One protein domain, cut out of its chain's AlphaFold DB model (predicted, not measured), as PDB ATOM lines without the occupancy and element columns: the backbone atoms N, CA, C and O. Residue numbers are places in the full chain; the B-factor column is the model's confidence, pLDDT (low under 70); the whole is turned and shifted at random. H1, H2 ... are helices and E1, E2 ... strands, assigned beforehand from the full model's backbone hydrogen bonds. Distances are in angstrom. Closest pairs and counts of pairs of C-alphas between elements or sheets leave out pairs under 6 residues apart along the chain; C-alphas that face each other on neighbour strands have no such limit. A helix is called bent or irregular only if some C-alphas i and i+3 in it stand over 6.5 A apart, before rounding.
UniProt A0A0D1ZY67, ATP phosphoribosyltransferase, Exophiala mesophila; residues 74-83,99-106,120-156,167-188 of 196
ATOM      1  N   SER A  74     -51.554 -19.182 -31.086       74.88
ATOM      2  CA  SER A  74     -51.933 -19.851 -32.340       74.88
ATOM      3  C   SER A  74     -50.768 -20.052 -33.319       74.88
ATOM      4  O   SER A  74     -50.819 -20.938 -34.169       74.88
ATOM      5  N   THR A  75     -49.704 -19.243 -33.227       89.56
ATOM      6  CA  THR A  75     -48.594 -19.298 -34.192       89.56
ATOM      7  C   THR A  75     -47.747 -20.555 -33.992       89.56
ATOM      8  O   THR A  75     -47.143 -20.745 -32.937       89.56
ATOM      9  N   MET A  76     -47.660 -21.379 -35.035       92.88
ATOM     10  CA  MET A  76     -46.807 -22.563 -35.087       92.88
ATOM     11  C   MET A  76     -45.392 -22.210 -35.570       92.88
ATOM     12  O   MET A  76     -45.210 -21.404 -36.487       92.88
ATOM     13  N   TYR A  77     -44.390 -22.847 -34.972       96.19
ATOM     14  CA  TYR A  77     -42.987 -22.761 -35.364       96.19
ATOM     15  C   TYR A  77     -42.389 -24.156 -35.560       96.19
ATOM     16  O   TYR A  77     -42.747 -25.090 -34.847       96.19
ATOM     17  N   GLN A  78     -41.411 -24.274 -36.457       97.75
ATOM     18  CA  GLN A  78     -40.448 -25.372 -36.462       97.75
ATOM     19  C   GLN A  78     -39.148 -24.904 -35.798       97.75
ATOM     20  O   GLN A  78     -38.524 -23.940 -36.252       97.75
ATOM     21  N   LEU A  79     -38.712 -25.627 -34.767       98.69
ATOM     22  CA  LEU A  79     -37.359 -25.549 -34.220       98.69
ATOM     23  C   LEU A  79     -36.486 -26.599 -34.905       98.69
ATOM     24  O   LEU A  79     -36.850 -27.771 -34.945       98.69
ATOM     25  N   THR A  80     -35.324 -26.184 -35.404       98.81
ATOM     26  CA  THR A  80     -34.288 -27.082 -35.932       98.81
ATOM     27  C   THR A  80     -32.972 -26.829 -35.209       98.81
ATOM     28  O   THR A  80     -32.574 -25.674 -35.101       98.81
ATOM     29  N   PHE A  81     -32.270 -27.860 -34.743       98.81
ATOM     30  CA  PHE A  81     -30.929 -27.724 -34.150       98.81
ATOM     31  C   PHE A  81     -30.046 -28.948 -34.417       98.81
ATOM     32  O   PHE A  81     -30.529 -29.981 -34.882       98.81
ATOM     33  N   TYR A  82     -28.751 -28.816 -34.133       98.62
ATOM     34  CA  TYR A  82     -27.737 -29.858 -34.318       98.62
ATOM     35  C   TYR A  82     -27.043 -30.114 -32.986       98.62
ATOM     36  O   TYR A  82     -26.689 -29.159 -32.301       98.62
ATOM     37  N   VAL A  83     -26.889 -31.384 -32.612       98.44
ATOM     38  CA  VAL A  83     -26.360 -31.796 -31.304       98.44
ATOM     39  C   VAL A  83     -25.527 -33.079 -31.439       98.44
ATOM     40  O   VAL A  83     -25.938 -33.982 -32.175       98.44
ATOM     41  N   GLY A  99     -42.639 -27.501 -23.045       95.44
ATOM     42  CA  GLY A  99     -43.851 -27.695 -23.851       95.44
ATOM     43  C   GLY A  99     -43.596 -27.846 -25.359       95.44
ATOM     44  O   GLY A  99     -44.514 -28.212 -26.093       95.44
ATOM     45  N   ALA A 100     -42.368 -27.617 -25.837       96.88
ATOM     46  CA  ALA A 100     -41.976 -27.908 -27.220       96.88
ATOM     47  C   ALA A 100     -42.162 -29.398 -27.575       96.88
ATOM     48  O   ALA A 100     -42.058 -30.270 -26.713       96.88
ATOM     49  N   GLY A 101     -42.476 -29.698 -28.840       96.00
ATOM     50  CA  GLY A 101     -42.850 -31.052 -29.264       96.00
ATOM     51  C   GLY A 101     -44.257 -31.488 -28.823       96.00
ATOM     52  O   GLY A 101     -44.606 -32.655 -28.980       96.00
ATOM     53  N   THR A 102     -45.082 -30.587 -28.277       94.00
ATOM     54  CA  THR A 102     -46.507 -30.851 -28.005       94.00
ATOM     55  C   THR A 102     -47.348 -30.520 -29.231       94.00
ATOM     56  O   THR A 102     -47.378 -29.369 -29.666       94.00
ATOM     57  N   TRP A 103     -48.066 -31.512 -29.762       87.12
ATOM     58  CA  TRP A 103     -49.006 -31.316 -30.863       87.12
ATOM     59  C   TRP A 103     -50.434 -31.132 -30.316       87.12
ATOM     60  O   TRP A 103     -50.934 -32.033 -29.630       87.12
ATOM     61  N   PRO A 104     -51.106 -29.996 -30.581       75.44
ATOM     62  CA  PRO A 104     -52.460 -29.747 -30.096       75.44
ATOM     63  C   PRO A 104     -53.472 -30.652 -30.808       75.44
ATOM     64  O   PRO A 104     -53.274 -31.062 -31.954       75.44
ATOM     65  N   ASN A 105     -54.574 -30.972 -30.131       71.00
ATOM     66  CA  ASN A 105     -55.668 -31.677 -30.785       71.00
ATOM     67  C   ASN A 105     -56.504 -30.697 -31.598       71.00
ATOM     68  O   ASN A 105     -56.987 -29.713 -31.058       71.00
ATOM     69  N   ASP A 106     -56.705 -31.071 -32.860       62.03
ATOM     70  CA  ASP A 106     -57.424 -30.315 -33.879       62.03
ATOM     71  C   ASP A 106     -56.769 -28.977 -34.291       62.03
ATOM     72  O   ASP A 106     -56.126 -28.268 -33.524       62.03
ATOM     73  N   PRO A 120     -53.439 -33.069 -25.372       81.94
ATOM     74  CA  PRO A 120     -52.678 -33.309 -26.598       81.94
ATOM     75  C   PRO A 120     -52.426 -34.807 -26.809       81.94
ATOM     76  O   PRO A 120     -51.956 -35.501 -25.907       81.94
ATOM     77  N   LYS A 121     -52.724 -35.317 -28.012       80.94
ATOM     78  CA  LYS A 121     -52.492 -36.730 -28.378       80.94
ATOM     79  C   LYS A 121     -51.013 -37.085 -28.480       80.94
ATOM     80  O   LYS A 121     -50.665 -38.250 -28.302       80.94
ATOM     81  N   TYR A 122     -50.163 -36.102 -28.772       89.62
ATOM     82  CA  TYR A 122     -48.731 -36.293 -28.949       89.62
ATOM     83  C   TYR A 122     -47.955 -35.212 -28.196       89.62
ATOM     84  O   TYR A 122     -48.224 -34.018 -28.330       89.62
ATOM     85  N   VAL A 123     -46.986 -35.661 -27.409       94.81
ATOM     86  CA  VAL A 123     -46.017 -34.852 -26.663       94.81
ATOM     87  C   VAL A 123     -44.625 -35.395 -26.961       94.81
ATOM     88  O   VAL A 123     -44.502 -36.526 -27.432       94.81
ATOM     89  N   GLU A 124     -43.588 -34.604 -26.689       96.19
ATOM     90  CA  GLU A 124     -42.189 -34.992 -26.933       96.19
ATOM     91  C   GLU A 124     -41.889 -35.356 -28.407       96.19
ATOM     92  O   GLU A 124     -41.001 -36.157 -28.706       96.19
ATOM     93  N   VAL A 125     -42.642 -34.771 -29.349       96.75
ATOM     94  CA  VAL A 125     -42.514 -35.030 -30.787       96.75
ATOM     95  C   VAL A 125     -41.277 -34.340 -31.354       96.75
ATOM     96  O   VAL A 125     -41.226 -33.114 -31.457       96.75
ATOM     97  N   ALA A 126     -40.328 -35.147 -31.827       98.00
ATOM     98  CA  ALA A 126     -39.183 -34.702 -32.609       98.00
ATOM     99  C   ALA A 126     -38.889 -35.680 -33.757       98.00
ATOM    100  O   ALA A 126     -38.951 -36.899 -33.588       98.00
ATOM    101  N   PHE A 127     -38.514 -35.144 -34.915       98.56
ATOM    102  CA  PHE A 127     -37.859 -35.882 -35.987       98.56
ATOM    103  C   PHE A 127     -36.340 -35.759 -35.822       98.56
ATOM    104  O   PHE A 127     -35.828 -34.679 -35.525       98.56
ATOM    105  N   ILE A 128     -35.617 -36.868 -35.977       98.69
ATOM    106  CA  ILE A 128     -34.179 -36.946 -35.691       98.69
ATOM    107  C   ILE A 128     -33.476 -37.621 -36.868       98.69
ATOM    108  O   ILE A 128     -33.786 -38.760 -37.210       98.69
ATOM    109  N   THR A 129     -32.508 -36.931 -37.468       98.69
ATOM    110  CA  THR A 129     -31.665 -37.451 -38.555       98.69
ATOM    111  C   THR A 129     -30.199 -37.398 -38.145       98.69
ATOM    112  O   THR A 129     -29.687 -36.320 -37.845       98.69
ATOM    113  N   ARG A 130     -29.500 -38.538 -38.168       98.31
ATOM    114  CA  ARG A 130     -28.043 -38.569 -37.963       98.31
ATOM    115  C   ARG A 130     -27.324 -38.015 -39.195       98.31
ATOM    116  O   ARG A 130     -27.675 -38.361 -40.321       98.31
ATOM    117  N   GLY A 131     -26.292 -37.210 -38.976       98.06
ATOM    118  CA  GLY A 131     -25.404 -36.685 -40.007       98.06
ATOM    119  C   GLY A 131     -24.015 -36.374 -39.453       98.06
ATOM    120  O   GLY A 131     -23.696 -36.699 -38.310       98.06
ATOM    121  N   THR A 132     -23.188 -35.731 -40.273       98.19
ATOM    122  CA  THR A 132     -21.834 -35.313 -39.889       98.19
ATOM    123  C   THR A 132     -21.755 -33.792 -39.849       98.19
ATOM    124  O   THR A 132     -21.915 -33.141 -40.882       98.19
ATOM    125  N   GLY A 133     -21.495 -33.235 -38.669       96.81
ATOM    126  CA  GLY A 133     -21.109 -31.836 -38.499       96.81
ATOM    127  C   GLY A 133     -19.633 -31.636 -38.847       96.81
ATOM    128  O   GLY A 133     -18.815 -32.530 -38.627       96.81
ATOM    129  N   GLN A 134     -19.286 -30.467 -39.388       96.75
ATOM    130  CA  GLN A 134     -17.908 -30.087 -39.712       96.75
ATOM    131  C   GLN A 134     -17.635 -28.655 -39.240       96.75
ATOM    132  O   GLN A 134     -18.382 -27.738 -39.582       96.75
ATOM    133  N   PHE A 135     -16.536 -28.437 -38.518       94.81
ATOM    134  CA  PHE A 135     -16.079 -27.102 -38.117       94.81
ATOM    135  C   PHE A 135     -14.551 -27.044 -37.994       94.81
ATOM    136  O   PHE A 135     -13.888 -28.070 -37.911       94.81
ATOM    137  N   ARG A 136     -13.975 -25.839 -37.984       96.00
ATOM    138  CA  ARG A 136     -12.558 -25.603 -37.661       96.00
ATOM    139  C   ARG A 136     -12.495 -24.611 -36.494       96.00
ATOM    140  O   ARG A 136     -12.928 -23.472 -36.685       96.00
ATOM    141  N   PRO A 137     -12.008 -24.997 -35.302       95.19
ATOM    142  CA  PRO A 137     -11.880 -24.069 -34.182       95.19
ATOM    143  C   PRO A 137     -10.857 -22.967 -34.482       95.19
ATOM    144  O   PRO A 137      -9.724 -23.248 -34.866       95.19
ATOM    145  N   THR A 138     -11.222 -21.705 -34.256       95.31
ATOM    146  CA  THR A 138     -10.248 -20.601 -34.238       95.31
ATOM    147  C   THR A 138      -9.491 -20.578 -32.907       95.31
ATOM    148  O   THR A 138      -9.886 -21.243 -31.949       95.31
ATOM    149  N   GLU A 139      -8.418 -19.791 -32.812       96.25
ATOM    150  CA  GLU A 139      -7.655 -19.598 -31.563       96.25
ATOM    151  C   GLU A 139      -8.500 -19.014 -30.414       96.25
ATOM    152  O   GLU A 139      -8.159 -19.167 -29.245       96.25
ATOM    153  N   HIS A 140      -9.619 -18.355 -30.733       94.81
ATOM    154  CA  HIS A 140     -10.532 -17.752 -29.756       94.81
ATOM    155  C   HIS A 140     -11.664 -18.688 -29.306       94.81
ATOM    156  O   HIS A 140     -12.450 -18.315 -28.437       94.81
ATOM    157  N   ALA A 141     -11.783 -19.880 -29.897       91.88
ATOM    158  CA  ALA A 141     -12.831 -20.830 -29.551       91.88
ATOM    159  C   ALA A 141     -12.532 -21.553 -28.227       91.88
ATOM    160  O   ALA A 141     -11.389 -21.896 -27.934       91.88
ATOM    161  N   LYS A 142     -13.584 -21.888 -27.474       91.19
ATOM    162  CA  LYS A 142     -13.541 -22.881 -26.385       91.19
ATOM    163  C   LYS A 142     -14.354 -24.107 -26.804       91.19
ATOM    164  O   LYS A 142     -15.490 -24.276 -26.358       91.19
ATOM    165  N   PRO A 143     -13.851 -24.909 -27.755       89.12
ATOM    166  CA  PRO A 143     -14.649 -25.968 -28.345       89.12
ATOM    167  C   PRO A 143     -14.905 -27.089 -27.329       89.12
ATOM    168  O   PRO A 143     -14.030 -27.446 -26.545       89.12
ATOM    169  N   HIS A 144     -16.101 -27.678 -27.378       89.12
ATOM    170  CA  HIS A 144     -16.411 -28.896 -26.621       89.12
ATOM    171  C   HIS A 144     -15.681 -30.129 -27.188       89.12
ATOM    172  O   HIS A 144     -15.425 -31.091 -26.472       89.12
ATOM    173  N   ILE A 145     -15.363 -30.100 -28.489       89.75
ATOM    174  CA  ILE A 145     -14.705 -31.171 -29.243       89.75
ATOM    175  C   ILE A 145     -13.597 -30.545 -30.096       89.75
ATOM    176  O   ILE A 145     -13.853 -29.583 -30.818       89.75
ATOM    177  N   GLY A 146     -12.387 -31.099 -30.026       92.00
ATOM    178  CA  GLY A 146     -11.216 -30.594 -30.747       92.00
ATOM    179  C   GLY A 146     -10.369 -29.606 -29.943       92.00
ATOM    180  O   GLY A 146     -10.522 -29.470 -28.729       92.00
ATOM    181  N   THR A 147      -9.445 -28.921 -30.620       93.62
ATOM    182  CA  THR A 147      -8.491 -27.971 -30.005       93.62
ATOM    183  C   THR A 147      -8.634 -26.576 -30.611       93.62
ATOM    184  O   THR A 147      -8.769 -26.448 -31.825       93.62
ATOM    185  N   ALA A 148      -8.576 -25.521 -29.790       95.00
ATOM    186  CA  ALA A 148      -8.574 -24.134 -30.266       95.00
ATOM    187  C   ALA A 148      -7.387 -23.864 -31.212       95.00
ATOM    188  O   ALA A 148      -6.259 -24.251 -30.914       95.00
ATOM    189  N   GLY A 149      -7.645 -23.224 -32.355       95.81
ATOM    190  CA  GLY A 149      -6.654 -23.032 -33.425       95.81
ATOM    191  C   GLY A 149      -6.253 -24.317 -34.170       95.81
ATOM    192  O   GLY A 149      -5.257 -24.315 -34.888       95.81
ATOM    193  N   GLY A 150      -6.987 -25.415 -33.972       95.19
ATOM    194  CA  GLY A 150      -6.684 -26.731 -34.527       95.19
ATOM    195  C   GLY A 150      -7.140 -26.958 -35.974       95.19
ATOM    196  O   GLY A 150      -7.427 -26.041 -36.753       95.19
ATOM    197  N   GLU A 151      -7.193 -28.238 -36.339       97.00
ATOM    198  CA  GLU A 151      -7.621 -28.676 -37.667       97.00
ATOM    199  C   GLU A 151      -9.148 -28.708 -37.839       97.00
ATOM    200  O   GLU A 151      -9.909 -28.259 -36.980       97.00
ATOM    201  N   VAL A 152      -9.610 -29.170 -39.004       97.25
ATOM    202  CA  VAL A 152     -11.038 -29.427 -39.230       97.25
ATOM    203  C   VAL A 152     -11.466 -30.650 -38.423       97.25
ATOM    204  O   VAL A 152     -10.946 -31.746 -38.630       97.25
ATOM    205  N   GLU A 153     -12.452 -30.458 -37.559       97.44
ATOM    206  CA  GLU A 153     -13.131 -31.508 -36.812       97.44
ATOM    207  C   GLU A 153     -14.357 -32.009 -37.590       97.44
ATOM    208  O   GLU A 153     -15.061 -31.232 -38.248       97.44
ATOM    209  N   TYR A 154     -14.630 -33.309 -37.470       97.56
ATOM    210  CA  TYR A 154     -15.811 -33.978 -38.019       97.56
ATOM    211  C   TYR A 154     -16.513 -34.741 -36.896       97.56
ATOM    212  O   TYR A 154     -15.890 -35.569 -36.231       97.56
ATOM    213  N   VAL A 155     -17.803 -34.475 -36.678       97.31
ATOM    214  CA  VAL A 155     -18.549 -34.990 -35.518       97.31
ATOM    215  C   VAL A 155     -19.835 -35.682 -35.956       97.31
ATOM    216  O   VAL A 155     -20.567 -35.189 -36.808       97.31
ATOM    217  N   ASP A 156     -20.121 -36.828 -35.341       98.19
ATOM    218  CA  ASP A 156     -21.396 -37.535 -35.464       98.19
ATOM    219  C   ASP A 156     -22.500 -36.804 -34.675       98.19
ATOM    220  O   ASP A 156     -22.596 -36.905 -33.440       98.19
ATOM    221  N   THR A 167     -45.410 -18.304 -29.416       94.62
ATOM    222  CA  THR A 167     -44.140 -17.560 -29.362       94.62
ATOM    223  C   THR A 167     -43.429 -17.717 -28.018       94.62
ATOM    224  O   THR A 167     -42.206 -17.796 -27.968       94.62
ATOM    225  N   GLU A 168     -44.181 -17.788 -26.920       95.12
ATOM    226  CA  GLU A 168     -43.627 -17.896 -25.566       95.12
ATOM    227  C   GLU A 168     -42.979 -19.265 -25.302       95.12
ATOM    228  O   GLU A 168     -41.887 -19.337 -24.736       95.12
ATOM    229  N   VAL A 169     -43.604 -20.354 -25.770       95.94
ATOM    230  CA  VAL A 169     -43.017 -21.704 -25.695       95.94
ATOM    231  C   VAL A 169     -41.763 -21.767 -26.566       95.94
ATOM    232  O   VAL A 169     -40.738 -22.279 -26.128       95.94
ATOM    233  N   MET A 170     -41.792 -21.153 -27.754       97.81
ATOM    234  CA  MET A 170     -40.625 -21.064 -28.638       97.81
ATOM    235  C   MET A 170     -39.448 -20.313 -27.987       97.81
ATOM    236  O   MET A 170     -38.299 -20.741 -28.102       97.81
ATOM    237  N   ARG A 171     -39.697 -19.229 -27.241       98.12
ATOM    238  CA  ARG A 171     -38.631 -18.524 -26.504       98.12
ATOM    239  C   ARG A 171     -38.005 -19.412 -25.424       98.12
ATOM    240  O   ARG A 171     -36.783 -19.549 -25.409       98.12
ATOM    241  N   LYS A 172     -38.830 -20.071 -24.602       98.50
ATOM    242  CA  LYS A 172     -38.373 -20.998 -23.548       98.50
ATOM    243  C   LYS A 172     -37.616 -22.197 -24.112       98.50
ATOM    244  O   LYS A 172     -36.582 -22.572 -23.574       98.50
ATOM    245  N   ALA A 173     -38.082 -22.764 -25.221       98.56
ATOM    246  CA  ALA A 173     -37.424 -23.878 -25.896       98.56
ATOM    247  C   ALA A 173     -36.005 -23.516 -26.375       98.56
ATOM    248  O   ALA A 173     -35.088 -24.319 -26.225       98.56
ATOM    249  N   VAL A 174     -35.801 -22.302 -26.905       98.69
ATOM    250  CA  VAL A 174     -34.470 -21.806 -27.309       98.69
ATOM    251  C   VAL A 174     -33.568 -21.522 -26.105       98.69
ATOM    252  O   VAL A 174     -32.360 -21.736 -26.190       98.69
ATOM    253  N   GLU A 175     -34.130 -21.045 -24.996       98.56
ATOM    254  CA  GLU A 175     -33.407 -20.827 -23.737       98.56
ATOM    255  C   GLU A 175     -32.921 -22.160 -23.147       98.56
ATOM    256  O   GLU A 175     -31.714 -22.377 -23.055       98.56
ATOM    257  N   ALA A 176     -33.832 -23.112 -22.915       98.75
ATOM    258  CA  ALA A 176     -33.512 -24.450 -22.411       98.75
ATOM    259  C   ALA A 176     -32.550 -25.229 -23.332       98.75
ATOM    260  O   ALA A 176     -31.666 -25.944 -22.847       98.75
ATOM    261  N   LEU A 177     -32.684 -25.066 -24.658       98.75
ATOM    262  CA  LEU A 177     -31.722 -25.578 -25.635       98.75
ATOM    263  C   LEU A 177     -30.325 -25.016 -25.351       98.75
ATOM    264  O   LEU A 177     -29.402 -25.799 -25.149       98.75
ATOM    265  N   LYS A 178     -30.168 -23.688 -25.300       98.50
ATOM    266  CA  LYS A 178     -28.868 -23.028 -25.080       98.50
ATOM    267  C   LYS A 178     -28.221 -23.390 -23.747       98.50
ATOM    268  O   LYS A 178     -27.009 -23.560 -23.712       98.50
ATOM    269  N   GLU A 179     -29.005 -23.529 -22.683       98.31
ATOM    270  CA  GLU A 179     -28.499 -23.903 -21.357       98.31
ATOM    271  C   GLU A 179     -28.030 -25.366 -21.280       98.31
ATOM    272  O   GLU A 179     -27.081 -25.678 -20.562       98.31
ATOM    273  N   THR A 180     -28.681 -26.276 -22.014       98.44
ATOM    274  CA  THR A 180     -28.424 -27.729 -21.925       98.44
ATOM    275  C   THR A 180     -27.420 -28.235 -22.970       98.44
ATOM    276  O   THR A 180     -26.865 -29.340 -22.838       98.44
ATOM    277  N   HIS A 181     -27.208 -27.463 -24.038       98.19
ATOM    278  CA  HIS A 181     -26.351 -27.844 -25.154       98.19
ATOM    279  C   HIS A 181     -24.870 -27.930 -24.739       98.19
ATOM    280  O   HIS A 181     -24.387 -27.058 -24.023       98.19
ATOM    281  N   PRO A 182     -24.106 -28.939 -25.203       96.56
ATOM    282  CA  PRO A 182     -22.684 -29.060 -24.862       96.56
ATOM    283  C   PRO A 182     -21.788 -27.960 -25.466       96.56
ATOM    284  O   PRO A 182     -20.671 -27.757 -24.994       96.56
ATOM    285  N   TYR A 183     -22.237 -27.273 -26.523       95.12
ATOM    286  CA  TYR A 183     -21.452 -26.246 -27.226       95.12
ATOM    287  C   TYR A 183     -21.745 -24.829 -26.714       95.12
ATOM    288  O   TYR A 183     -22.908 -24.460 -26.593       95.12
ATOM    289  N   GLU A 184     -20.695 -24.012 -26.550       90.88
ATOM    290  CA  GLU A 184     -20.778 -22.588 -26.162       90.88
ATOM    291  C   GLU A 184     -21.671 -21.761 -27.108       90.88
ATOM    292  O   GLU A 184     -22.422 -20.892 -26.669       90.88
ATOM    293  N   VAL A 185     -21.620 -22.054 -28.413       93.38
ATOM    294  CA  VAL A 185     -22.460 -21.424 -29.438       93.38
ATOM    295  C   VAL A 185     -23.296 -22.504 -30.118       93.38
ATOM    296  O   VAL A 185     -22.766 -23.381 -30.799       93.38
ATOM    297  N   VAL A 186     -24.614 -22.448 -29.925       97.06
ATOM    298  CA  VAL A 186     -25.556 -23.445 -30.458       97.06
ATOM    299  C   VAL A 186     -26.030 -23.055 -31.855       97.06
ATOM    300  O   VAL A 186     -26.558 -21.959 -32.050       97.06
ATOM    301  N   ALA A 187     -25.906 -23.974 -32.814       97.56
ATOM    302  CA  ALA A 187     -26.486 -23.835 -34.144       97.56
ATOM    303  C   ALA A 187     -27.958 -24.279 -34.134       97.56
ATOM    304  O   ALA A 187     -28.262 -25.468 -34.001       97.56
ATOM    305  N   PHE A 188     -28.879 -23.325 -34.282       98.56
ATOM    306  CA  PHE A 188     -30.315 -23.586 -34.365       98.56
ATOM    307  C   PHE A 188     -31.016 -22.604 -35.312       98.56
ATOM    308  O   PHE A 188     -30.525 -21.508 -35.577       98.56
TER     309      PHE A 188
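AT A GLANCE: This is residues 74 to 83, 99 to 106, 120 to 156 and 167 to 188 of the 196 residues of the protein "ATP phosphoribosyltransferase" of Exophiala mesophila (UniProt A0A0D1ZY67). A long, loose rod is made of a two-strand hairpin, E2 and E3, whose long loop makes one end, and of the strand E1 running side by side with the helix H1, with E1 between H1 and E2. E2 is the long, bent strand of the hairpin and E3 pairs with its last part; residues 181 to 188 fold back from the end of H1 toward E1. Look for 77 printed residues, with three named strands and one named helix in the order E1, E2, E3, H1; the sheet's order is E2 - E3, antiparallel. The class is mixed, helices and strands, and 35 residues, under half of the printed part, are in named elements. The whole is loose, with a radius of gyration of the C-alphas of 16.0 A and spans of 51 by 24 by 17 A.

IN THESE COORDINATES: Start with E2, residues 127 to 135, at C-alpha 127 (-37.859, -35.882, -35.987); it runs 23.6 A to C-alpha 135 at (-16.079, -27.102, -38.117). Its partner E3, residues 153 to 156, runs 10.3 A. Now find E1, residues 76 to 83, which runs 22.8 A from C-alpha 76 at (-46.807, -22.563, -35.087). The helix H1, residues 167 to 180, runs 20.1 A and ends at C-alpha 180 (-28.424, -27.729, -21.925).

HOW THE PARTS SIT: Look first at the hairpin of E2 and E3, antiparallel with 168 degrees between their N-to-C directions. The C-alphas of Gln 134 and Tyr 154 face each other at 4.7 A. N 153 and O 135 are within hydrogen-bond range at 2.8 A, and N 133 and O 155 at 2.9 A. E2 bends by 60 degrees at residue 130. Move on to E1, which pairs with no named strand; E1 and E2 are near each other, with 11 pairs of C-alphas within 10 A, the closest at 8.1 A. Between E1 and H1, the closest C-alphas are those of Tyr 77 and Met 170, 7.3 A apart. E1 and E3 are apart, and so are E2 and H1. In H1, every O i to N i+4 pair is within hydrogen-bond range.

THE WHOLE: The two C-alphas farthest apart are those of Asp 106 and Gly 149, 51.3 A. Three cuts interrupt the printed part: C-alphas 83 and 99 are 19.4 A apart across the first, C-alphas 106 and 120 are 9.2 A apart across the second, and C-alphas 156 and 167 are 30.9 A apart across the third. The link from E2 to E3, residues 136 to 152, is long. The mean pLDDT of the printed part is 94.3; look at residue 106 for the one value under 70.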